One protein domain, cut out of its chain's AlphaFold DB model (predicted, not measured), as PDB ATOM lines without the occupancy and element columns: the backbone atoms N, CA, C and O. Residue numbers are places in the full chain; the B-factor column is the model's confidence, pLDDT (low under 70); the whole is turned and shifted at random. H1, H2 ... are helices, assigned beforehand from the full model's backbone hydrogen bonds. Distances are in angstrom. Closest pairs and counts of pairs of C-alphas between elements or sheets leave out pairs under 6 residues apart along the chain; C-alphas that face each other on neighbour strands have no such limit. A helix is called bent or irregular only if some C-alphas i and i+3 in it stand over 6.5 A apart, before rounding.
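AT A GLANCE: This is residues 175 to 339 of the 561 residues of the protein "Conserved oligomeric Golgi complex subunit 5" of Melanopsichium pennsylvanicum 4 (UniProt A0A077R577). One very long, nearly straight helix, H1, makes the rod's length; its residues 175 to 206 stick out alone, and its other end joins H2, H4 and H5 in an up-and-down bundle, each running against the one before. The 165 printed residues include five named helices, H1 to H5, and no named strand: all helix. The whole is extended, radius of gyration of the C-alphas 25.9 A, spanning 99 by 31 by 22 A.

IN THESE COORDINATES: H1, residues 175 to 238, begins at C-alpha 175 (25.075, -79.388, -65.419); assigned as one helix by its hydrogen bonds, it is bent, C-alphas 183 and 186 being 6.6 A apart. Its arms are H1a, 175 to 183, and H1b, 186 to 238, 77.5 A. H2 is 245 to 277, 47.5 A; H3 292 to 295; H4 298 to 321, 34.4 A; H5 325 to 337, ending at C-alpha 337 (-26.848, -33.490, -44.760).

HOW THE PARTS SIT: H1b, with residues 214 to 228 alone, touches H2 in a hairpin, closest C-alphas Leu 221 and Ala 261, 5.9 A. H2 touches H5, closest C-alphas Ser 259 and Val 334, 4.6 A. Every O i to N i+4 pair is within hydrogen-bond range in H1a, H4 and H5, 46 of 49 in H1b and 26 of 29 in H2; H3 is too short for one.

THE WHOLE: The printed part has no cut. The link H2 to H3 is long. pLDDT is under 70 at residues 232 to 252 and 275 to 290.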
ATOM      1  N   ALA A 175      24.995 -79.556 -66.868       92.25
ATOM      2  CA  ALA A 175      25.075 -79.388 -65.419       92.25
ATOM      3  C   ALA A 175      25.023 -77.906 -64.995       92.25
ATOM      4  O   ALA A 175      24.278 -77.555 -64.076       92.25
ATOM      5  N   GLU A 176      25.754 -77.011 -65.670       92.69
ATOM      6  CA  GLU A 176      25.698 -75.570 -65.405       92.69
ATOM      7  C   GLU A 176      24.297 -74.998 -65.659       92.69
ATOM      8  O   GLU A 176      23.791 -74.283 -64.791       92.69
ATOM      9  N   VAL A 177      23.633 -75.376 -66.758       89.50
ATOM     10  CA  VAL A 177      22.247 -74.998 -67.096       89.50
ATOM     11  C   VAL A 177      21.259 -75.483 -66.034       89.50
ATOM     12  O   VAL A 177      20.386 -74.712 -65.633       89.50
ATOM     13  N   VAL A 178      21.416 -76.694 -65.490       91.12
ATOM     14  CA  VAL A 178      20.609 -77.177 -64.353       91.12
ATOM     15  C   VAL A 178      20.861 -76.342 -63.087       91.12
ATOM     16  O   VAL A 178      19.905 -75.975 -62.393       91.12
ATOM     17  N   THR A 179      22.112 -75.951 -62.795       91.06
ATOM     18  CA  THR A 179      22.360 -75.020 -61.674       91.06
ATOM     19  C   THR A 179      21.842 -73.608 -61.947       91.06
ATOM     20  O   THR A 179      21.458 -72.916 -61.011       91.06
ATOM     21  N   LEU A 180      21.810 -73.159 -63.202       88.25
ATOM     22  CA  LEU A 180      21.327 -71.835 -63.585       88.25
ATOM     23  C   LEU A 180      19.793 -71.773 -63.549       88.25
ATOM     24  O   LEU A 180      19.244 -70.795 -63.048       88.25
ATOM     25  N   ARG A 181      19.101 -72.845 -63.957       89.12
ATOM     26  CA  ARG A 181      17.652 -73.015 -63.766       89.12
ATOM     27  C   ARG A 181      17.290 -72.907 -62.283       89.12
ATOM     28  O   ARG A 181      16.522 -72.024 -61.916       89.12
ATOM     29  N   SER A 182      17.928 -73.698 -61.421       89.62
ATOM     30  CA  SER A 182      17.659 -73.674 -59.972       89.62
ATOM     31  C   SER A 182      18.081 -72.378 -59.258       89.62
ATOM     32  O   SER A 182      17.499 -72.021 -58.236       89.62
ATOM     33  N   LYS A 183      19.048 -71.622 -59.798       91.06
ATOM     34  CA  LYS A 183      19.460 -70.305 -59.267       91.06
ATOM     35  C   LYS A 183      18.665 -69.113 -59.810       91.06
ATOM     36  O   LYS A 183      18.760 -68.043 -59.214       91.06
ATOM     37  N   ILE A 184      17.946 -69.247 -60.929       89.81
ATOM     38  CA  ILE A 184      17.294 -68.113 -61.617       89.81
ATOM     39  C   ILE A 184      15.816 -68.378 -61.919       89.81
ATOM     40  O   ILE A 184      14.979 -67.561 -61.546       89.81
ATOM     41  N   HIS A 185      15.474 -69.496 -62.563       87.88
ATOM     42  CA  HIS A 185      14.092 -69.817 -62.940       87.88
ATOM     43  C   HIS A 185      13.233 -70.084 -61.695       87.88
ATOM     44  O   HIS A 185      12.209 -69.433 -61.507       87.88
ATOM     45  N   ASP A 186      13.684 -70.964 -60.801       86.06
ATOM     46  CA  ASP A 186      12.938 -71.335 -59.593       86.06
ATOM     47  C   ASP A 186      12.670 -70.125 -58.658       86.06
ATOM     48  O   ASP A 186      11.514 -69.914 -58.277       86.06
ATOM     49  N   PRO A 187      13.654 -69.254 -58.329       92.50
ATOM     50  CA  PRO A 187      13.374 -68.035 -57.568       92.50
ATOM     51  C   PRO A 187      12.595 -66.969 -58.357       92.50
ATOM     52  O   PRO A 187      11.899 -66.175 -57.728       92.50
ATOM     53  N   PHE A 188      12.649 -66.940 -59.696       89.88
ATOM     54  CA  PHE A 188      11.789 -66.060 -60.501       89.88
ATOM     55  C   PHE A 188      10.318 -66.489 -60.420       89.88
ATOM     56  O   PHE A 188       9.459 -65.655 -60.133       89.88
ATOM     57  N   VAL A 189      10.032 -67.788 -60.575       91.00
ATOM     58  CA  VAL A 189       8.688 -68.354 -60.369       91.00
ATOM     59  C   VAL A 189       8.216 -68.064 -58.944       91.00
ATOM     60  O   VAL A 189       7.116 -67.547 -58.761       91.00
ATOM     61  N   ARG A 190       9.071 -68.268 -57.932       93.38
ATOM     62  CA  ARG A 190       8.722 -67.959 -56.537       93.38
ATOM     63  C   ARG A 190       8.469 -66.466 -56.290       93.38
ATOM     64  O   ARG A 190       7.619 -66.120 -55.473       93.38
ATOM     65  N   LEU A 191       9.167 -65.570 -56.989       93.12
ATOM     66  CA  LEU A 191       8.910 -64.129 -56.931       93.12
ATOM     67  C   LEU A 191       7.579 -63.774 -57.610       93.12
ATOM     68  O   LEU A 191       6.846 -62.934 -57.093       93.12
ATOM     69  N   GLN A 192       7.226 -64.439 -58.713       93.44
ATOM     70  CA  GLN A 192       5.933 -64.280 -59.382       93.44
ATOM     71  C   GLN A 192       4.765 -64.782 -58.512       93.44
ATOM     72  O   GLN A 192       3.754 -64.086 -58.408       93.44
ATOM     73  N   GLU A 193       4.924 -65.926 -57.835       94.31
ATOM     74  CA  GLU A 193       3.990 -66.415 -56.807       94.31
ATOM     75  C   GLU A 193       3.806 -65.365 -55.705       94.31
ATOM     76  O   GLU A 193       2.693 -64.884 -55.498       94.31
ATOM     77  N   LEU A 194       4.899 -64.920 -55.072       93.56
ATOM     78  CA  LEU A 194       4.863 -63.918 -54.000       93.56
ATOM     79  C   LEU A 194       4.284 -62.568 -54.457       93.56
ATOM     80  O   LEU A 194       3.637 -61.887 -53.667       93.56
ATOM     81  N   GLN A 195       4.461 -62.179 -55.723       93.62
ATOM     82  CA  GLN A 195       3.821 -60.986 -56.287       93.62
ATOM     83  C   GLN A 195       2.310 -61.186 -56.498       93.62
ATOM     84  O   GLN A 195       1.549 -60.220 -56.418       93.62
ATOM     85  N   SER A 196       1.858 -62.409 -56.789       89.94
ATOM     86  CA  SER A 196       0.429 -62.731 -56.865       89.94
ATOM     87  C   SER A 196      -0.213 -62.792 -55.474       89.94
ATOM     88  O   SER A 196      -1.250 -62.162 -55.272       89.94
ATOM     89  N   ASP A 197       0.464 -63.405 -54.500       92.31
ATOM     90  CA  ASP A 197       0.063 -63.427 -53.091       92.31
ATOM     91  C   ASP A 197      -0.026 -62.003 -52.523       92.31
ATOM     92  O   ASP A 197      -1.031 -61.639 -51.919       92.31
ATOM     93  N   LEU A 198       0.986 -61.158 -52.759       93.44
ATOM     94  CA  LEU A 198       1.005 -59.772 -52.280       93.44
ATOM     95  C   LEU A 198      -0.162 -58.952 -52.843       93.44
ATOM     96  O   LEU A 198      -0.804 -58.232 -52.086       93.44
ATOM     97  N   LYS A 199      -0.525 -59.130 -54.121       87.81
ATOM     98  CA  LYS A 199      -1.733 -58.508 -54.693       87.81
ATOM     99  C   LYS A 199      -3.014 -58.974 -53.998       87.81
ATOM    100  O   LYS A 199      -3.930 -58.173 -53.850       87.81
ATOM    101  N   VAL A 200      -3.091 -60.239 -53.577       88.44
ATOM    102  CA  VAL A 200      -4.233 -60.774 -52.813       88.44
ATOM    103  C   VAL A 200      -4.238 -60.247 -51.374       88.44
ATOM    104  O   VAL A 200      -5.311 -59.947 -50.860       88.44
ATOM    105  N   TYR A 201      -3.079 -60.072 -50.734       89.69
ATOM    106  CA  TYR A 201      -2.983 -59.472 -49.398       89.69
ATOM    107  C   TYR A 201      -3.323 -57.977 -49.401       89.69
ATOM    108  O   TYR A 201      -4.102 -57.544 -48.550       89.69
ATOM    109  N   ASP A 202      -2.827 -57.207 -50.372       88.44
ATOM    110  CA  ASP A 202      -3.211 -55.804 -50.577       88.44
ATOM    111  C   ASP A 202      -4.726 -55.716 -50.821       88.44
ATOM    112  O   ASP A 202      -5.450 -55.072 -50.061       88.44
ATOM    113  N   ALA A 203      -5.237 -56.483 -51.793       83.88
ATOM    114  CA  ALA A 203      -6.663 -56.604 -52.106       83.88
ATOM    115  C   ALA A 203      -7.472 -57.451 -51.095       83.88
ATOM    116  O   ALA A 203      -8.568 -57.906 -51.419       83.88
ATOM    117  N   ALA A 204      -6.966 -57.623 -49.870       85.25
ATOM    118  CA  ALA A 204      -7.705 -58.090 -48.698       85.25
ATOM    119  C   ALA A 204      -7.620 -57.057 -47.561       85.25
ATOM    120  O   ALA A 204      -8.641 -56.707 -46.965       85.25
ATOM    121  N   GLY A 205      -6.426 -56.510 -47.305       86.88
ATOM    122  CA  GLY A 205      -6.192 -55.433 -46.343       86.88
ATOM    123  C   GLY A 205      -6.991 -54.171 -46.664       86.88
ATOM    124  O   GLY A 205      -7.567 -53.569 -45.758       86.88
ATOM    125  N   ASP A 206      -7.125 -53.830 -47.949       83.38
ATOM    126  CA  ASP A 206      -7.917 -52.683 -48.404       83.38
ATOM    127  C   ASP A 206      -9.401 -52.814 -48.001       83.38
ATOM    128  O   ASP A 206     -10.046 -51.834 -47.628       83.38
ATOM    129  N   ILE A 207      -9.934 -54.042 -47.963       82.94
ATOM    130  CA  ILE A 207     -11.327 -54.322 -47.587       82.94
ATOM    131  C   ILE A 207     -11.482 -54.442 -46.077       82.94
ATOM    132  O   ILE A 207     -12.433 -53.896 -45.528       82.94
ATOM    133  N   VAL A 208     -10.521 -55.043 -45.369       85.62
ATOM    134  CA  VAL A 208     -10.484 -54.970 -43.897       85.62
ATOM    135  C   VAL A 208     -10.472 -53.504 -43.437       85.62
ATOM    136  O   VAL A 208     -11.166 -53.160 -42.478       85.62
ATOM    137  N   ALA A 209      -9.786 -52.613 -44.160       85.44
ATOM    138  CA  ALA A 209      -9.823 -51.173 -43.916       85.44
ATOM    139  C   ALA A 209     -11.184 -50.529 -44.269       85.44
ATOM    140  O   ALA A 209     -11.712 -49.763 -43.460       85.44
ATOM    141  N   ARG A 210     -11.783 -50.833 -45.432       81.75
ATOM    142  CA  ARG A 210     -13.107 -50.308 -45.851       81.75
ATOM    143  C   ARG A 210     -14.234 -50.781 -44.931       81.75
ATOM    144  O   ARG A 210     -14.935 -49.957 -44.347       81.75
ATOM    145  N   THR A 211     -14.350 -52.087 -44.704       85.06
ATOM    146  CA  THR A 211     -15.283 -52.680 -43.735       85.06
ATOM    147  C   THR A 211     -15.015 -52.153 -42.325       85.06
ATOM    148  O   THR A 211     -15.962 -51.835 -41.614       85.06
ATOM    149  N   GLY A 212     -13.751 -51.972 -41.924       85.31
ATOM    150  CA  GLY A 212     -13.386 -51.351 -40.649       85.31
ATOM    151  C   GLY A 212     -13.946 -49.932 -40.483       85.31
ATOM    152  O   GLY A 212     -14.504 -49.619 -39.429       85.31
ATOM    153  N   LYS A 213     -13.879 -49.099 -41.534       86.44
ATOM    154  CA  LYS A 213     -14.516 -47.770 -41.567       86.44
ATOM    155  C   LYS A 213     -16.037 -47.880 -41.455       86.44
ATOM    156  O   LYS A 213     -16.602 -47.302 -40.532       86.44
ATOM    157  N   VAL A 214     -16.692 -48.662 -42.318       86.69
ATOM    158  CA  VAL A 214     -18.164 -48.810 -42.329       86.69
ATOM    159  C   VAL A 214     -18.692 -49.330 -40.985       86.69
ATOM    160  O   VAL A 214     -19.619 -48.752 -40.423       86.69
ATOM    161  N   VAL A 215     -18.064 -50.359 -40.405       87.56
ATOM    162  CA  VAL A 215     -18.424 -50.902 -39.081       87.56
ATOM    163  C   VAL A 215     -18.165 -49.877 -37.969       87.56
ATOM    164  O   VAL A 215     -18.967 -49.766 -37.040       87.56
ATOM    165  N   GLY A 216     -17.073 -49.110 -38.046       87.44
ATOM    166  CA  GLY A 216     -16.762 -48.038 -37.096       87.44
ATOM    167  C   GLY A 216     -17.798 -46.910 -37.122       87.44
ATOM    168  O   GLY A 216     -18.312 -46.521 -36.071       87.44
ATOM    169  N   LEU A 217     -18.158 -46.439 -38.317       89.06
ATOM    170  CA  LEU A 217     -19.184 -45.420 -38.535       89.06
ATOM    171  C   LEU A 217     -20.571 -45.916 -38.110       89.06
ATOM    172  O   LEU A 217     -21.253 -45.215 -37.368       89.06
ATOM    173  N   ALA A 218     -20.963 -47.142 -38.470       87.38
ATOM    174  CA  ALA A 218     -22.249 -47.720 -38.076       87.38
ATOM    175  C   ALA A 218     -22.370 -47.901 -36.549       87.38
ATOM    176  O   ALA A 218     -23.417 -47.612 -35.966       87.38
ATOM    177  N   ARG A 219     -21.287 -48.300 -35.862       88.25
ATOM    178  CA  ARG A 219     -21.237 -48.337 -34.386       88.25
ATOM    179  C   ARG A 219     -21.333 -46.939 -33.769       88.25
ATOM    180  O   ARG A 219     -22.026 -46.767 -32.767       88.25
ATOM    181  N   ARG A 220     -20.679 -45.938 -34.368       89.19
ATOM    182  CA  ARG A 220     -20.749 -44.532 -33.937       89.19
ATOM    183  C   ARG A 220     -22.156 -43.957 -34.119       89.19
ATOM    184  O   ARG A 220     -22.655 -43.317 -33.199       89.19
ATOM    185  N   LEU A 221     -22.803 -44.239 -35.251       89.62
ATOM    186  CA  LEU A 221     -24.194 -43.886 -35.537       89.62
ATOM    187  C   LEU A 221     -25.134 -44.519 -34.507       89.62
ATOM    188  O   LEU A 221     -25.900 -43.800 -33.874       89.62
ATOM    189  N   LYS A 222     -25.019 -45.832 -34.262       87.56
ATOM    190  CA  LYS A 222     -25.817 -46.526 -33.239       87.56
ATOM    191  C   LYS A 222     -25.666 -45.876 -31.858       87.56
ATOM    192  O   LYS A 222     -26.671 -45.557 -31.234       87.56
ATOM    193  N   SER A 223     -24.434 -45.600 -31.427       88.12
ATOM    194  CA  SER A 223     -24.169 -44.934 -30.144       88.12
ATOM    195  C   SER A 223     -24.732 -43.503 -30.075       88.12
ATOM    196  O   SER A 223     -25.226 -43.096 -29.025       88.12
ATOM    197  N   GLN A 224     -24.714 -42.744 -31.180       87.75
ATOM    198  CA  GLN A 224     -25.347 -41.420 -31.243       87.75
ATOM    199  C   GLN A 224     -26.878 -41.499 -31.188       87.75
ATOM    200  O   GLN A 224     -27.489 -40.712 -30.466       87.75
ATOM    201  N   MET A 225     -27.495 -42.464 -31.877       85.75
ATOM    202  CA  MET A 225     -28.941 -42.701 -31.802       85.75
ATOM    203  C   MET A 225     -29.359 -43.120 -30.385       85.75
ATOM    204  O   MET A 225     -30.280 -42.536 -29.823       85.75
ATOM    205  N   GLU A 226     -28.648 -44.064 -29.760       86.25
ATOM    206  CA  GLU A 226     -28.889 -44.488 -28.372       86.25
ATOM    207  C   GLU A 226     -28.780 -43.312 -27.385       86.25
ATOM    208  O   GLU A 226     -29.658 -43.138 -26.537       86.25
ATOM    209  N   ALA A 227     -27.765 -42.452 -27.534       84.00
ATOM    210  CA  ALA A 227     -27.618 -41.244 -26.722       84.00
ATOM    211  C   ALA A 227     -28.746 -40.219 -26.959       84.00
ATOM    212  O   ALA A 227     -29.224 -39.606 -26.002       84.00
ATOM    213  N   MET A 228     -29.203 -40.050 -28.206       81.06
ATOM    214  CA  MET A 228     -30.331 -39.178 -28.554       81.06
ATOM    215  C   MET A 228     -31.636 -39.670 -27.910       81.06
ATOM    216  O   MET A 228     -32.334 -38.888 -27.266       81.06
ATOM    217  N   PHE A 229     -31.951 -40.965 -28.021       77.94
ATOM    218  CA  PHE A 229     -33.151 -41.548 -27.413       77.94
ATOM    219  C   PHE A 229     -33.112 -41.490 -25.882       77.94
ATOM    220  O   PHE A 229     -34.095 -41.080 -25.266       77.94
ATOM    221  N   ALA A 230     -31.978 -41.835 -25.263       77.62
ATOM    222  CA  ALA A 230     -31.813 -41.752 -23.812       77.62
ATOM    223  C   ALA A 230     -32.021 -40.319 -23.287       77.62
ATOM    224  O   ALA A 230     -32.605 -40.134 -22.220       77.62
ATOM    225  N   ARG A 231     -31.598 -39.310 -24.059       72.75
ATOM    226  CA  ARG A 231     -31.826 -37.895 -23.751       72.75
ATOM    227  C   ARG A 231     -33.298 -37.499 -23.905       72.75
ATOM    228  O   ARG A 231     -33.851 -36.913 -22.981       72.75
ATOM    229  N   LYS A 232     -33.953 -37.886 -25.005       68.50
ATOM    230  CA  LYS A 232     -35.388 -37.628 -25.246       68.50
ATOM    231  C   LYS A 232     -36.279 -38.203 -24.136       68.50
ATOM    232  O   LYS A 232     -37.216 -37.546 -23.695       68.50
ATOM    233  N   GLU A 233     -35.969 -39.402 -23.638       64.25
ATOM    234  CA  GLU A 233     -36.696 -40.042 -22.526       64.25
ATOM    235  C   GLU A 233     -36.333 -39.496 -21.127       64.25
ATOM    236  O   GLU A 233     -36.947 -39.898 -20.131       64.25
ATOM    237  N   ALA A 234     -35.353 -38.591 -21.028       63.34
ATOM    238  CA  ALA A 234     -35.164 -37.728 -19.863       63.34
ATOM    239  C   ALA A 234     -36.014 -36.455 -20.009       63.34
ATOM    240  O   ALA A 234     -36.881 -36.220 -19.173       63.34
ATOM    241  N   THR A 235     -35.864 -35.718 -21.118       61.88
ATOM    242  CA  THR A 235     -36.550 -34.431 -21.337       61.88
ATOM    243  C   THR A 235     -38.078 -34.563 -21.304       61.88
ATOM    244  O   THR A 235     -38.734 -33.782 -20.624       61.88
ATOM    245  N   LYS A 236     -38.659 -35.641 -21.854       61.69
ATOM    246  CA  LYS A 236     -40.097 -35.974 -21.717       61.69
ATOM    247  C   LYS A 236     -40.640 -36.035 -20.280       61.69
ATOM    248  O   LYS A 236     -41.852 -35.962 -20.082       61.69
ATOM    249  N   LYS A 237     -39.783 -36.274 -19.281       58.22
ATOM    250  CA  LYS A 237     -40.169 -36.332 -17.856       58.22
ATOM    251  C   LYS A 237     -40.099 -34.961 -17.185       58.22
ATOM    252  O   LYS A 237     -40.690 -34.780 -16.126       58.22
ATOM    253  N   GLU A 238     -39.400 -34.019 -17.808       54.62
ATOM    254  CA  GLU A 238     -39.238 -32.627 -17.382       54.62
ATOM    255  C   GLU A 238     -40.285 -31.735 -18.093       54.62
ATOM    256  O   GLU A 238     -40.918 -30.896 -17.454       54.62
ATOM    257  N   GLU A 239     -40.604 -32.037 -19.361       52.53
ATOM    258  CA  GLU A 239     -41.641 -31.417 -20.218       52.53
ATOM    259  C   GLU A 239     -43.073 -31.414 -19.634       52.53
ATOM    260  O   GLU A 239     -43.949 -30.732 -20.158       52.53
ATOM    261  N   GLN A 240     -43.348 -32.132 -18.538       53.19
ATOM    262  CA  GLN A 240     -44.628 -32.020 -17.820       53.19
ATOM    263  C   GLN A 240     -44.729 -30.759 -16.932       53.19
ATOM    264  O   GLN A 240     -45.776 -30.538 -16.324       53.19
ATOM    265  N   GLY A 241     -43.662 -29.952 -16.820       46.44
ATOM    266  CA  GLY A 241     -43.557 -28.875 -15.828       46.44
ATOM    267  C   GLY A 241     -43.515 -27.424 -16.329       46.44
ATOM    268  O   GLY A 241     -43.872 -26.534 -15.552       46.44
ATOM    269  N   GLN A 242     -43.054 -27.136 -17.555       41.62
ATOM    270  CA  GLN A 242     -42.818 -25.751 -18.004       41.62
ATOM    271  C   GLN A 242     -42.924 -25.545 -19.528       41.62
ATOM    272  O   GLN A 242     -43.159 -26.485 -20.281       41.62
ATOM    273  N   GLY A 243     -42.929 -24.273 -19.949       46.84
ATOM    274  CA  GLY A 243     -43.544 -23.829 -21.207       46.84
ATOM    275  C   GLY A 243     -42.613 -23.549 -22.395       46.84
ATOM    276  O   GLY A 243     -41.419 -23.827 -22.382       46.84
ATOM    277  N   GLU A 244     -43.212 -22.923 -23.413       50.47
ATOM    278  CA  GLU A 244     -42.780 -22.751 -24.820       50.47
ATOM    279  C   GLU A 244     -41.321 -22.304 -25.073       50.47
ATOM    280  O   GLU A 244     -40.810 -22.471 -26.179       50.47
ATOM    281  N   GLY A 245     -40.625 -21.757 -24.071       50.53
ATOM    282  CA  GLY A 245     -39.213 -21.381 -24.176       50.53
ATOM    283  C   GLY A 245     -38.239 -22.566 -24.197       50.53
ATOM    284  O   GLY A 245     -37.177 -22.459 -24.814       50.53
ATOM    285  N   GLU A 246     -38.574 -23.696 -23.561       53.34
ATOM    286  CA  GLU A 246     -37.668 -24.855 -23.514       53.34
ATOM    287  C   GLU A 246     -37.651 -25.638 -24.835       53.34
ATOM    288  O   GLU A 246     -36.566 -25.999 -25.294       53.34
ATOM    289  N   ASP A 247     -38.794 -25.820 -25.511       59.03
ATOM    290  CA  ASP A 247     -38.898 -26.588 -26.773       59.03
ATOM    291  C   ASP A 247     -37.992 -26.018 -27.887       59.03
ATOM    292  O   ASP A 247     -37.394 -26.759 -28.664       59.03
ATOM    293  N   ALA A 248     -37.770 -24.698 -27.914       59.91
ATOM    294  CA  ALA A 248     -36.829 -24.075 -28.849       59.91
ATOM    295  C   ALA A 248     -35.362 -24.491 -28.597       59.91
ATOM    296  O   ALA A 248     -34.618 -24.769 -29.544       59.91
ATOM    297  N   VAL A 249     -34.941 -24.570 -27.329       60.03
ATOM    298  CA  VAL A 249     -33.578 -24.975 -26.934       60.03
ATOM    299  C   VAL A 249     -33.410 -26.490 -27.071       60.03
ATOM    300  O   VAL A 249     -32.418 -26.963 -27.631       60.03
ATOM    301  N   VAL A 250     -34.407 -27.254 -26.622       62.44
ATOM    302  CA  VAL A 250     -34.497 -28.713 -26.765       62.44
ATOM    303  C   VAL A 250     -34.455 -29.105 -28.244       62.44
ATOM    304  O   VAL A 250     -33.682 -29.993 -28.611       62.44
ATOM    305  N   GLY A 251     -35.196 -28.406 -29.103       65.88
ATOM    306  CA  GLY A 251     -35.220 -28.596 -30.551       65.88
ATOM    307  C   GLY A 251     -33.899 -28.255 -31.244       65.88
ATOM    308  O   GLY A 251     -33.465 -29.003 -32.119       65.88
ATOM    309  N   GLN A 252     -33.198 -27.197 -30.821       69.69
ATOM    310  CA  GLN A 252     -31.855 -26.878 -31.330       69.69
ATOM    311  C   GLN A 252     -30.819 -27.946 -30.928       69.69
ATOM    312  O   GLN A 252     -29.956 -28.323 -31.726       69.69
ATOM    313  N   VAL A 253     -30.905 -28.461 -29.698       70.62
ATOM    314  CA  VAL A 253     -30.018 -29.515 -29.188       70.62
ATOM    315  C   VAL A 253     -30.258 -30.842 -29.911       70.62
ATOM    316  O   VAL A 253     -29.304 -31.423 -30.434       70.62
ATOM    317  N   HIS A 254     -31.514 -31.293 -30.001       78.06
ATOM    318  CA  HIS A 254     -31.877 -32.494 -30.756       78.06
ATOM    319  C   HIS A 254     -31.528 -32.340 -32.238       78.06
ATOM    320  O   HIS A 254     -30.912 -33.236 -32.804       78.06
ATOM    321  N   GLY A 255     -31.810 -31.184 -32.844       82.44
ATOM    322  CA  GLY A 255     -31.476 -30.880 -34.234       82.44
ATOM    323  C   GLY A 255     -29.982 -30.975 -34.555       82.44
ATOM    324  O   GLY A 255     -29.616 -31.476 -35.617       82.44
ATOM    325  N   ARG A 256     -29.102 -30.565 -33.632       85.56
ATOM    326  CA  ARG A 256     -27.644 -30.698 -33.800       85.56
ATOM    327  C   ARG A 256     -27.165 -32.147 -33.687       85.56
ATOM    328  O   ARG A 256     -26.212 -32.534 -34.358       85.56
ATOM    329  N   ASP A 257     -27.772 -32.942 -32.815       86.56
ATOM    330  CA  ASP A 257     -27.372 -34.340 -32.645       86.56
ATOM    331  C   ASP A 257     -28.021 -35.245 -33.732       86.56
ATOM    332  O   ASP A 257     -27.382 -36.187 -34.198       86.56
ATOM    333  N   LEU A 258     -29.188 -34.864 -34.280       89.38
ATOM    334  CA  LEU A 258     -29.782 -35.391 -35.525       89.38
ATOM    335  C   LEU A 258     -28.947 -35.058 -36.773       89.38
ATOM    336  O   LEU A 258     -28.701 -35.941 -37.591       89.38
ATOM    337  N   SER A 259     -28.468 -33.818 -36.931       89.12
ATOM    338  CA  SER A 259     -27.681 -33.434 -38.115       89.12
ATOM    339  C   SER A 259     -26.315 -34.131 -38.172       89.12
ATOM    340  O   SER A 259     -25.801 -34.395 -39.259       89.12
ATOM    341  N   ARG A 260     -25.766 -34.519 -37.013       88.69
ATOM    342  CA  ARG A 260     -24.595 -35.405 -36.892       88.69
ATOM    343  C   ARG A 260     -24.901 -36.846 -37.289       88.69
ATOM    344  O   ARG A 260     -24.112 -37.437 -38.023       88.69
ATOM    345  N   ALA A 261     -26.040 -37.392 -36.856       90.50
ATOM    346  CA  ALA A 261     -26.487 -38.713 -37.292       90.50
ATOM    347  C   ALA A 261     -26.687 -38.749 -38.820       90.50
ATOM    348  O   ALA A 261     -26.223 -39.682 -39.470       90.50
ATOM    349  N   ALA A 262     -27.273 -37.697 -39.402       90.75
ATOM    350  CA  ALA A 262     -27.418 -37.539 -40.849       90.75
ATOM    351  C   ALA A 262     -26.077 -37.530 -41.603       90.75
ATOM    352  O   ALA A 262     -25.963 -38.229 -42.605       90.75
ATOM    353  N   LEU A 263     -25.050 -36.823 -41.108       89.75
ATOM    354  CA  LEU A 263     -23.709 -36.861 -41.717       89.75
ATOM    355  C   LEU A 263     -23.099 -38.267 -41.680       89.75
ATOM    356  O   LEU A 263     -22.563 -38.714 -42.687       89.75
ATOM    357  N   LEU A 264     -23.227 -38.999 -40.566       89.75
ATOM    358  CA  LEU A 264     -22.752 -40.387 -40.498       89.75
ATOM    359  C   LEU A 264     -23.532 -41.311 -41.445       89.75
ATOM    360  O   LEU A 264     -22.938 -42.193 -42.056       89.75
ATOM    361  N   ILE A 265     -24.844 -41.109 -41.596       90.56
ATOM    362  CA  ILE A 265     -25.666 -41.847 -42.567       90.56
ATOM    363  C   ILE A 265     -25.201 -41.545 -43.998       90.56
ATOM    364  O   ILE A 265     -25.052 -42.475 -44.790       90.56
ATOM    365  N   ALA A 266     -24.932 -40.282 -44.335       89.19
ATOM    366  CA  ALA A 266     -24.451 -39.878 -45.654       89.19
ATOM    367  C   ALA A 266     -23.021 -40.365 -45.953       89.19
ATOM    368  O   ALA A 266     -22.765 -40.848 -47.054       89.19
ATOM    369  N   GLU A 267     -22.107 -40.333 -44.978       88.69
ATOM    370  CA  GLU A 267     -20.761 -40.914 -45.095       88.69
ATOM    371  C   GLU A 267     -20.839 -42.432 -45.340       88.69
ATOM    372  O   GLU A 267     -20.202 -42.954 -46.251       88.69
ATOM    373  N   ILE A 268     -21.689 -43.151 -44.598       87.88
ATOM    374  CA  ILE A 268     -21.909 -44.591 -44.812       87.88
ATOM    375  C   ILE A 268     -22.548 -44.856 -46.186       87.88
ATOM    376  O   ILE A 268     -22.123 -45.772 -46.887       87.88
ATOM    377  N   THR A 269     -23.538 -44.057 -46.595       86.25
ATOM    378  CA  THR A 269     -24.244 -44.227 -47.877       86.25
ATOM    379  C   THR A 269     -23.303 -43.974 -49.053       86.25
ATOM    380  O   THR A 269     -23.209 -44.811 -49.943       86.25
ATOM    381  N   THR A 270     -22.522 -42.891 -49.027       85.69
ATOM    382  CA  THR A 270     -21.548 -42.580 -50.088       85.69
ATOM    383  C   THR A 270     -20.419 -43.608 -50.167       85.69
ATOM    384  O   THR A 270     -20.006 -43.951 -51.275       85.69
ATOM    385  N   LEU A 271     -19.971 -44.182 -49.043       81.94
ATOM    386  CA  LEU A 271     -19.041 -45.321 -49.050       81.94
ATOM    387  C   LEU A 271     -19.657 -46.572 -49.710       81.94
ATOM    388  O   LEU A 271     -18.986 -47.228 -50.502       81.94
ATOM    389  N   LEU A 272     -20.930 -46.881 -49.435       79.50
ATOM    390  CA  LEU A 272     -21.643 -48.018 -50.038       79.50
ATOM    391  C   LEU A 272     -21.989 -47.799 -51.526       79.50
ATOM    392  O   LEU A 272     -22.030 -48.757 -52.299       79.50
ATOM    393  N   GLU A 273     -22.245 -46.559 -51.943       76.50
ATOM    394  CA  GLU A 273     -22.593 -46.209 -53.327       76.50
ATOM    395  C   GLU A 273     -21.365 -46.056 -54.230       76.50
ATOM    396  O   GLU A 273     -21.406 -46.489 -55.384       76.50
ATOM    397  N   ALA A 274     -20.242 -45.544 -53.712       71.69
ATOM    398  CA  ALA A 274     -18.977 -45.512 -54.446       71.69
ATOM    399  C   ALA A 274     -18.579 -46.918 -54.934       71.69
ATOM    400  O   ALA A 274     -18.222 -47.093 -56.099       71.69
ATOM    401  N   GLU A 275     -18.748 -47.940 -54.090       61.25
ATOM    402  CA  GLU A 275     -18.421 -49.343 -54.398       61.25
ATOM    403  C   GLU A 275     -19.436 -50.039 -55.334       61.25
ATOM    404  O   GLU A 275     -19.172 -51.142 -55.831       61.25
ATOM    405  N   ARG A 276     -20.567 -49.382 -55.642       61.53
ATOM    406  CA  ARG A 276     -21.466 -49.744 -56.757       61.53
ATOM    407  C   ARG A 276     -21.056 -49.086 -58.077       61.53
ATOM    408  O   ARG A 276     -21.267 -49.680 -59.130       61.53
ATOM    409  N   GLY A 277     -20.489 -47.878 -58.031       52.69
ATOM    410  CA  GLY A 277     -20.053 -47.134 -59.218       52.69
ATOM    411  C   GLY A 277     -18.707 -47.590 -59.794       52.69
ATOM    412  O   GLY A 277     -18.500 -47.521 -61.004       52.69
ATOM    413  N   THR A 278     -17.787 -48.088 -58.963       50.00
ATOM    414  CA  THR A 278     -16.420 -48.460 -59.377       50.00
ATOM    415  C   THR A 278     -16.314 -49.857 -60.003       50.00
ATOM    416  O   THR A 278     -15.467 -50.652 -59.600       50.00
ATOM    417  N   VAL A 279     -17.147 -50.168 -61.002       46.38
ATOM    418  CA  VAL A 279     -17.042 -51.410 -61.796       46.38
ATOM    419  C   VAL A 279     -16.726 -51.082 -63.263       46.38
ATOM    420  O   VAL A 279     -17.628 -51.065 -64.100       46.38
ATOM    421  N   PRO A 280     -15.451 -50.817 -63.613       47.00
ATOM    422  CA  PRO A 280     -15.015 -50.902 -65.002       47.00
ATOM    423  C   PRO A 280     -15.108 -52.361 -65.481       47.00
ATOM    424  O   PRO A 280     -14.811 -53.294 -64.728       47.00
ATOM    425  N   GLU A 281     -15.500 -52.572 -66.740       43.91
ATOM    426  CA  GLU A 281     -15.607 -53.917 -67.315       43.91
ATOM    427  C   GLU A 281     -14.264 -54.667 -67.233       43.91
ATOM    428  O   GLU A 281     -13.255 -54.231 -67.788       43.91
ATOM    429  N   GLY A 282     -14.255 -55.814 -66.543       49.59
ATOM    430  CA  GLY A 282     -13.114 -56.736 -66.492       49.59
ATOM    431  C   GLY A 282     -12.463 -56.954 -65.120       49.59
ATOM    432  O   GLY A 282     -11.641 -57.860 -65.004       49.59
ATOM    433  N   GLN A 283     -12.824 -56.200 -64.074       47.50
ATOM    434  CA  GLN A 283     -12.365 -56.484 -62.702       47.50
ATOM    435  C   GLN A 283     -13.356 -57.372 -61.917       47.50
ATOM    436  O   GLN A 283     -14.554 -57.371 -62.216       47.50
ATOM    437  N   PRO A 284     -12.886 -58.175 -60.936       49.78
ATOM    438  CA  PRO A 284     -13.761 -59.013 -60.119       49.78
ATOM    439  C   PRO A 284     -14.751 -58.167 -59.307       49.78
ATOM    440  O   PRO A 284     -14.427 -57.072 -58.852       49.78
ATOM    441  N   LYS A 285     -15.966 -58.697 -59.126       52.22
ATOM    442  CA  LYS A 285     -17.096 -58.011 -58.473       52.22
ATOM    443  C   LYS A 285     -16.727 -57.486 -57.077       52.22
ATOM    444  O   LYS A 285     -15.971 -58.137 -56.353       52.22
ATOM    445  N   SER A 286     -17.313 -56.351 -56.682       55.75
ATOM    446  CA  SER A 286     -17.101 -55.683 -55.390       55.75
ATOM    447  C   SER A 286     -17.651 -56.502 -54.210       55.75
ATOM    448  O   SER A 286     -18.714 -56.239 -53.652       55.75
ATOM    449  N   TRP A 287     -16.868 -57.501 -53.798       55.72
ATOM    450  CA  TRP A 287     -17.188 -58.516 -52.784       55.72
ATOM    451  C   TRP A 287     -17.485 -57.982 -51.374       55.72
ATOM    452  O   TRP A 287     -17.860 -58.745 -50.487       55.72
ATOM    453  N   HIS A 288     -17.326 -56.678 -51.149       57.44
ATOM    454  CA  HIS A 288     -17.510 -56.025 -49.856       57.44
ATOM    455  C   HIS A 288     -19.001 -55.984 -49.475       57.44
ATOM    456  O   HIS A 288     -19.350 -56.147 -48.309       57.44
ATOM    457  N   LEU A 289     -19.885 -55.839 -50.474       62.78
ATOM    458  CA  LEU A 289     -21.346 -55.867 -50.317       62.78
ATOM    459  C   LEU A 289     -21.894 -57.291 -50.091       62.78
ATOM    460  O   LEU A 289     -22.994 -57.448 -49.563       62.78
ATOM    461  N   ASP A 290     -21.118 -58.323 -50.439       63.50
ATOM    462  CA  ASP A 290     -21.424 -59.738 -50.174       63.50
ATOM    463  C   ASP A 290     -20.938 -60.206 -48.784       63.50
ATOM    464  O   ASP A 290     -21.216 -61.332 -48.355       63.50
ATOM    465  N   LEU A 291     -20.235 -59.350 -48.030       75.81
ATOM    466  CA  LEU A 291     -19.853 -59.644 -46.650       75.81
ATOM    467  C   LEU A 291     -21.082 -59.607 -45.742       75.81
ATOM    468  O   LEU A 291     -21.649 -58.544 -45.492       75.81
ATOM    469  N   LYS A 292     -21.425 -60.757 -45.149       78.56
ATOM    470  CA  LYS A 292     -22.542 -60.893 -44.193       78.56
ATOM    471  C   LYS A 292     -22.537 -59.816 -43.104       78.56
ATOM    472  O   LYS A 292     -23.566 -59.216 -42.857       78.56
ATOM    473  N   LEU A 293     -21.368 -59.482 -42.549       77.75
ATOM    474  CA  LEU A 293     -21.224 -58.424 -41.538       77.75
ATOM    475  C   LEU A 293     -21.704 -57.038 -42.018       77.75
ATOM    476  O   LEU A 293     -22.178 -56.248 -41.210       77.75
ATOM    477  N   VAL A 294     -21.569 -56.730 -43.312       79.19
ATOM    478  CA  VAL A 294     -22.089 -55.493 -43.917       79.19
ATOM    479  C   VAL A 294     -23.588 -55.637 -44.194       79.19
ATOM    480  O   VAL A 294     -24.351 -54.732 -43.873       79.19
ATOM    481  N   GLN A 295     -24.030 -56.795 -44.697       81.75
ATOM    482  CA  GLN A 295     -25.451 -57.086 -44.935       81.75
ATOM    483  C   GLN A 295     -26.292 -57.047 -43.646       81.75
ATOM    484  O   GLN A 295     -27.381 -56.484 -43.658       81.75
ATOM    485  N   ASP A 296     -25.765 -57.542 -42.523       84.06
ATOM    486  CA  ASP A 296     -26.394 -57.481 -41.196       84.06
ATOM    487  C   ASP A 296     -26.505 -56.032 -40.667       84.06
ATOM    488  O   ASP A 296     -27.384 -55.713 -39.862       84.06
ATOM    489  N   LEU A 297     -25.621 -55.129 -41.115       83.12
ATOM    490  CA  LEU A 297     -25.617 -53.718 -40.719       83.12
ATOM    491  C   LEU A 297     -26.556 -52.848 -41.563       83.12
ATOM    492  O   LEU A 297     -27.108 -51.893 -41.015       83.12
ATOM    493  N   ILE A 298     -26.774 -53.169 -42.845       84.88
ATOM    494  CA  ILE A 298     -27.621 -52.374 -43.758       84.88
ATOM    495  C   ILE A 298     -29.024 -52.107 -43.165       84.88
ATOM    496  O   ILE A 298     -29.346 -50.934 -42.989       84.88
ATOM    497  N   PRO A 299     -29.804 -53.106 -42.692       87.50
ATOM    498  CA  PRO A 299     -31.109 -52.857 -42.066       87.50
ATOM    499  C   PRO A 299     -31.054 -51.968 -40.813       87.50
ATOM    500  O   PRO A 299     -32.017 -51.270 -40.502       87.50
ATOM    501  N   THR A 300     -29.929 -51.970 -40.086       86.12
ATOM    502  CA  THR A 300     -29.733 -51.094 -38.916       86.12
ATOM    503  C   THR A 300     -29.493 -49.645 -39.352       86.12
ATOM    504  O   THR A 300     -29.999 -48.719 -38.717       86.12
ATOM    505  N   ILE A 301     -28.749 -49.442 -40.443       88.00
ATOM    506  CA  ILE A 301     -28.499 -48.127 -41.049       88.00
ATOM    507  C   ILE A 301     -29.790 -47.581 -41.676       88.00
ATOM    508  O   ILE A 301     -30.137 -46.430 -41.426       88.00
ATOM    509  N   ASP A 302     -30.540 -48.410 -42.405       88.25
ATOM    510  CA  ASP A 302     -31.827 -48.042 -43.008       88.25
ATOM    511  C   ASP A 302     -32.874 -47.686 -41.945       88.25
ATOM    512  O   ASP A 302     -33.562 -46.672 -42.067       88.25
ATOM    513  N   SER A 303     -32.954 -48.460 -40.854       89.81
ATOM    514  CA  SER A 303     -33.827 -48.143 -39.718       89.81
ATOM    515  C   SER A 303     -33.437 -46.823 -39.049       89.81
ATOM    516  O   SER A 303     -34.319 -46.021 -38.751       89.81
ATOM    517  N   ALA A 304     -32.139 -46.559 -38.852       88.62
ATOM    518  CA  ALA A 304     -31.672 -45.278 -38.322       88.62
ATOM    519  C   ALA A 304     -31.981 -44.115 -39.281       88.62
ATOM    520  O   ALA A 304     -32.424 -43.059 -38.830       88.62
ATOM    521  N   ARG A 305     -31.810 -44.311 -40.596       91.44
ATOM    522  CA  ARG A 305     -32.135 -43.325 -41.637       91.44
ATOM    523  C   ARG A 305     -33.622 -42.993 -41.662       91.44
ATOM    524  O   ARG A 305     -33.950 -41.812 -41.665       91.44
ATOM    525  N   GLY A 306     -34.493 -44.003 -41.614       91.50
ATOM    526  CA  GLY A 306     -35.940 -43.817 -41.481       91.50
ATOM    527  C   GLY A 306     -36.277 -42.965 -40.260       91.50
ATOM    528  O   GLY A 306     -36.864 -41.900 -40.406       91.50
ATOM    529  N   THR A 307     -35.771 -43.333 -39.078       90.06
ATOM    530  CA  THR A 307     -36.044 -42.559 -37.859       90.06
ATOM    531  C   THR A 307     -35.527 -41.118 -37.926       90.06
ATOM    532  O   THR A 307     -36.217 -40.204 -37.483       90.06
ATOM    533  N   VAL A 308     -34.336 -40.871 -38.487       91.69
ATOM    534  CA  VAL A 308     -33.813 -39.499 -38.657       91.69
ATOM    535  C   VAL A 308     -34.690 -38.675 -39.612       91.69
ATOM    536  O   VAL A 308     -34.870 -37.482 -39.370       91.69
ATOM    537  N   VAL A 309     -35.280 -39.297 -40.641       92.62
ATOM    538  CA  VAL A 309     -36.272 -38.660 -41.526       92.62
ATOM    539  C   VAL A 309     -37.582 -38.378 -40.780       92.62
ATOM    540  O   VAL A 309     -38.018 -37.231 -40.789       92.62
ATOM    541  N   ASP A 310     -38.142 -39.343 -40.040       91.00
ATOM    542  CA  ASP A 310     -39.372 -39.153 -39.246       91.00
ATOM    543  C   ASP A 310     -39.245 -37.957 -38.273       91.00
ATOM    544  O   ASP A 310     -40.135 -37.110 -38.156       91.00
ATOM    545  N   PHE A 311     -38.100 -37.856 -37.583       89.44
ATOM    546  CA  PHE A 311     -37.785 -36.738 -36.686       89.44
ATOM    547  C   PHE A 311     -37.614 -35.408 -37.432       89.44
ATOM    548  O   PHE A 311     -38.060 -34.369 -36.944       89.44
ATOM    549  N   MET A 312     -36.953 -35.419 -38.592       92.31
ATOM    550  CA  MET A 312     -36.775 -34.237 -39.436       92.31
ATOM    551  C   MET A 312     -38.126 -33.693 -39.915       92.31
ATOM    552  O   MET A 312     -38.338 -32.481 -39.868       92.31
ATOM    553  N   GLU A 313     -39.044 -34.567 -40.325       92.25
ATOM    554  CA  GLU A 313     -40.388 -34.198 -40.776       92.25
ATOM    555  C   GLU A 313     -41.241 -33.628 -39.630       92.25
ATOM    556  O   GLU A 313     -41.805 -32.543 -39.788       92.25
ATOM    557  N   ASP A 314     -41.254 -34.250 -38.443       90.31
ATOM    558  CA  ASP A 314     -41.916 -33.697 -37.241       90.31
ATOM    559  C   ASP A 314     -41.362 -32.299 -36.885       90.31
ATOM    560  O   ASP A 314     -42.120 -31.345 -36.685       90.31
ATOM    561  N   MET A 315     -40.035 -32.120 -36.913       89.88
ATOM    562  CA  MET A 315     -39.399 -30.813 -36.697       89.88
ATOM    563  C   MET A 315     -39.776 -29.763 -37.758       89.88
ATOM    564  O   MET A 315     -39.886 -28.582 -37.427       89.88
ATOM    565  N   ILE A 316     -39.985 -30.151 -39.021       92.50
ATOM    566  CA  ILE A 316     -40.459 -29.247 -40.085       92.50
ATOM    567  C   ILE A 316     -41.923 -28.867 -39.863       92.50
ATOM    568  O   ILE A 316     -42.261 -27.683 -39.916       92.50
ATOM    569  N   VAL A 317     -42.789 -29.843 -39.575       91.69
ATOM    570  CA  VAL A 317     -44.222 -29.616 -39.347       91.69
ATOM    571  C   VAL A 317     -44.435 -28.691 -38.148       91.69
ATOM    572  O   VAL A 317     -45.177 -27.715 -38.266       91.69
ATOM    573  N   ARG A 318     -43.731 -28.920 -37.031       88.81
ATOM    574  CA  ARG A 318     -43.704 -27.998 -35.881       88.81
ATOM    575  C   ARG A 318     -43.107 -26.643 -36.254       88.81
ATOM    576  O   ARG A 318     -43.735 -25.618 -36.018       88.81
ATOM    577  N   GLY A 319     -41.951 -26.619 -36.923       88.88
ATOM    578  CA  GLY A 319     -41.266 -25.384 -37.322       88.88
ATOM    579  C   GLY A 319     -42.136 -24.455 -38.177       88.88
ATOM    580  O   GLY A 319     -42.108 -23.242 -37.986       88.88
ATOM    581  N   LEU A 320     -42.971 -25.016 -39.058       91.00
ATOM    582  CA  LEU A 320     -43.969 -24.272 -39.834       91.00
ATOM    583  C   LEU A 320     -45.294 -24.028 -39.098       91.00
ATOM    584  O   LEU A 320     -46.031 -23.115 -39.471       91.00
ATOM    585  N   ARG A 321     -45.675 -24.847 -38.116       90.44
ATOM    586  CA  ARG A 321     -46.871 -24.617 -37.286       90.44
ATOM    587  C   ARG A 321     -46.654 -23.429 -36.352       90.44
ATOM    588  O   ARG A 321     -47.488 -22.531 -36.331       90.44
ATOM    589  N   ASP A 322     -45.509 -23.424 -35.679       89.44
ATOM    590  CA  ASP A 322     -45.157 -22.521 -34.579       89.44
ATOM    591  C   ASP A 322     -44.259 -21.357 -35.046       89.44
ATOM    592  O   ASP A 322     -43.775 -20.564 -34.244       89.44
ATOM    593  N   LEU A 323     -44.021 -21.270 -36.362       87.88
ATOM    594  CA  LEU A 323     -43.192 -20.268 -37.043       87.88
ATOM    595  C   LEU A 323     -41.764 -20.128 -36.466       87.88
ATOM    596  O   LEU A 323     -41.179 -19.045 -36.477       87.88
ATOM    597  N   SER A 324     -41.177 -21.233 -35.996       89.38
ATOM    598  CA  SER A 324     -39.860 -21.263 -35.347       89.38
ATOM    599  C   SER A 324     -38.707 -21.379 -36.363       89.38
ATOM    600  O   SER A 324     -38.486 -22.465 -36.917       89.38
ATOM    601  N   PRO A 325     -37.900 -20.317 -36.587       89.00
ATOM    602  CA  PRO A 325     -36.764 -20.368 -37.512       89.00
ATOM    603  C   PRO A 325     -35.637 -21.281 -37.013       89.00
ATOM    604  O   PRO A 325     -34.882 -21.814 -37.823       89.00
ATOM    605  N   LEU A 326     -35.518 -21.487 -35.695       87.25
ATOM    606  CA  LEU A 326     -34.501 -22.360 -35.100       87.25
ATOM    607  C   LEU A 326     -34.803 -23.837 -35.365       87.25
ATOM    608  O   LEU A 326     -33.898 -24.594 -35.722       87.25
ATOM    609  N   LEU A 327     -36.070 -24.241 -35.228       87.69
ATOM    610  CA  LEU A 327     -36.484 -25.624 -35.449       87.69
ATOM    611  C   LEU A 327     -36.447 -25.970 -36.943       87.69
ATOM    612  O   LEU A 327     -35.809 -26.952 -37.324       87.69
ATOM    613  N   LEU A 328     -37.013 -25.097 -37.788       91.19
ATOM    614  CA  LEU A 328     -36.976 -25.227 -39.247       91.19
ATOM    615  C   LEU A 328     -35.538 -25.170 -39.796       91.19
ATOM    616  O   LEU A 328     -35.155 -25.973 -40.640       91.19
ATOM    617  N   GLY A 329     -34.698 -24.264 -39.288       89.75
ATOM    618  CA  GLY A 329     -33.290 -24.183 -39.682       89.75
ATOM    619  C   GLY A 329     -32.470 -25.403 -39.257       89.75
ATOM    620  O   GLY A 329     -31.507 -25.768 -39.939       89.75
ATOM    621  N   SER A 330     -32.849 -26.055 -38.156       90.31
ATOM    622  CA  SER A 330     -32.221 -27.297 -37.700       90.31
ATOM    623  C   SER A 330     -32.604 -28.480 -38.589       90.31
ATOM    624  O   SER A 330     -31.717 -29.188 -39.060       90.31
ATOM    625  N   SER A 331     -33.889 -28.670 -38.890       91.38
ATOM    626  CA  SER A 331     -34.349 -29.777 -39.738       91.38
ATOM    627  C   SER A 331     -33.946 -29.626 -41.206       91.38
ATOM    628  O   SER A 331     -33.551 -30.611 -41.824       91.38
ATOM    629  N   LEU A 332     -33.900 -28.405 -41.753       91.94
ATOM    630  CA  LEU A 332     -33.340 -28.173 -43.092       91.94
ATOM    631  C   LEU A 332     -31.832 -28.494 -43.165       91.94
ATOM    632  O   LEU A 332     -31.353 -28.867 -44.231       91.94
ATOM    633  N   GLN A 333     -31.080 -28.430 -42.051       91.56
ATOM    634  CA  GLN A 333     -29.707 -28.965 -42.018       91.56
ATOM    635  C   GLN A 333     -29.700 -30.488 -42.124       91.56
ATOM    636  O   GLN A 333     -28.884 -31.038 -42.850       91.56
ATOM    637  N   VAL A 334     -30.597 -31.177 -41.410       91.62
ATOM    638  CA  VAL A 334     -30.731 -32.639 -41.503       91.62
ATOM    639  C   VAL A 334     -31.049 -33.038 -42.951       91.62
ATOM    640  O   VAL A 334     -30.388 -33.919 -43.492       91.62
ATOM    641  N   ALA A 335     -31.957 -32.317 -43.615       90.94
ATOM    642  CA  ALA A 335     -32.300 -32.523 -45.023       90.94
ATOM    643  C   ALA A 335     -31.127 -32.272 -45.986       90.94
ATOM    644  O   ALA A 335     -30.932 -33.033 -46.933       90.94
ATOM    645  N   PHE A 336     -30.328 -31.224 -45.752       89.69
ATOM    646  CA  PHE A 336     -29.125 -30.957 -46.545       89.69
ATOM    647  C   PHE A 336     -28.087 -32.070 -46.362       89.69
ATOM    648  O   PHE A 336     -27.623 -32.649 -47.341       89.69
ATOM    649  N   ASN A 337     -27.808 -32.444 -45.110       90.81
ATOM    650  CA  ASN A 337     -26.848 -33.490 -44.760       90.81
ATOM    651  C   ASN A 337     -27.265 -34.877 -45.297       90.81
ATOM    652  O   ASN A 337     -26.399 -35.701 -45.559       90.81
ATOM    653  N   LEU A 338     -28.569 -35.140 -45.480       89.31
ATOM    654  CA  LEU A 338     -29.104 -36.354 -46.120       89.31
ATOM    655  C   LEU A 338     -29.202 -36.273 -47.659       89.31
ATOM    656  O   LEU A 338     -29.623 -37.248 -48.283       89.31
ATOM    657  N   GLY A 339     -28.869 -35.132 -48.274       86.94
ATOM    658  CA  GLY A 339     -28.999 -34.897 -49.718       86.94
ATOM    659  C   GLY A 339     -30.439 -34.710 -50.226       86.94
ATOM    660  O   GLY A 339     -30.659 -34.672 -51.433       86.94
TER     661      GLY A 339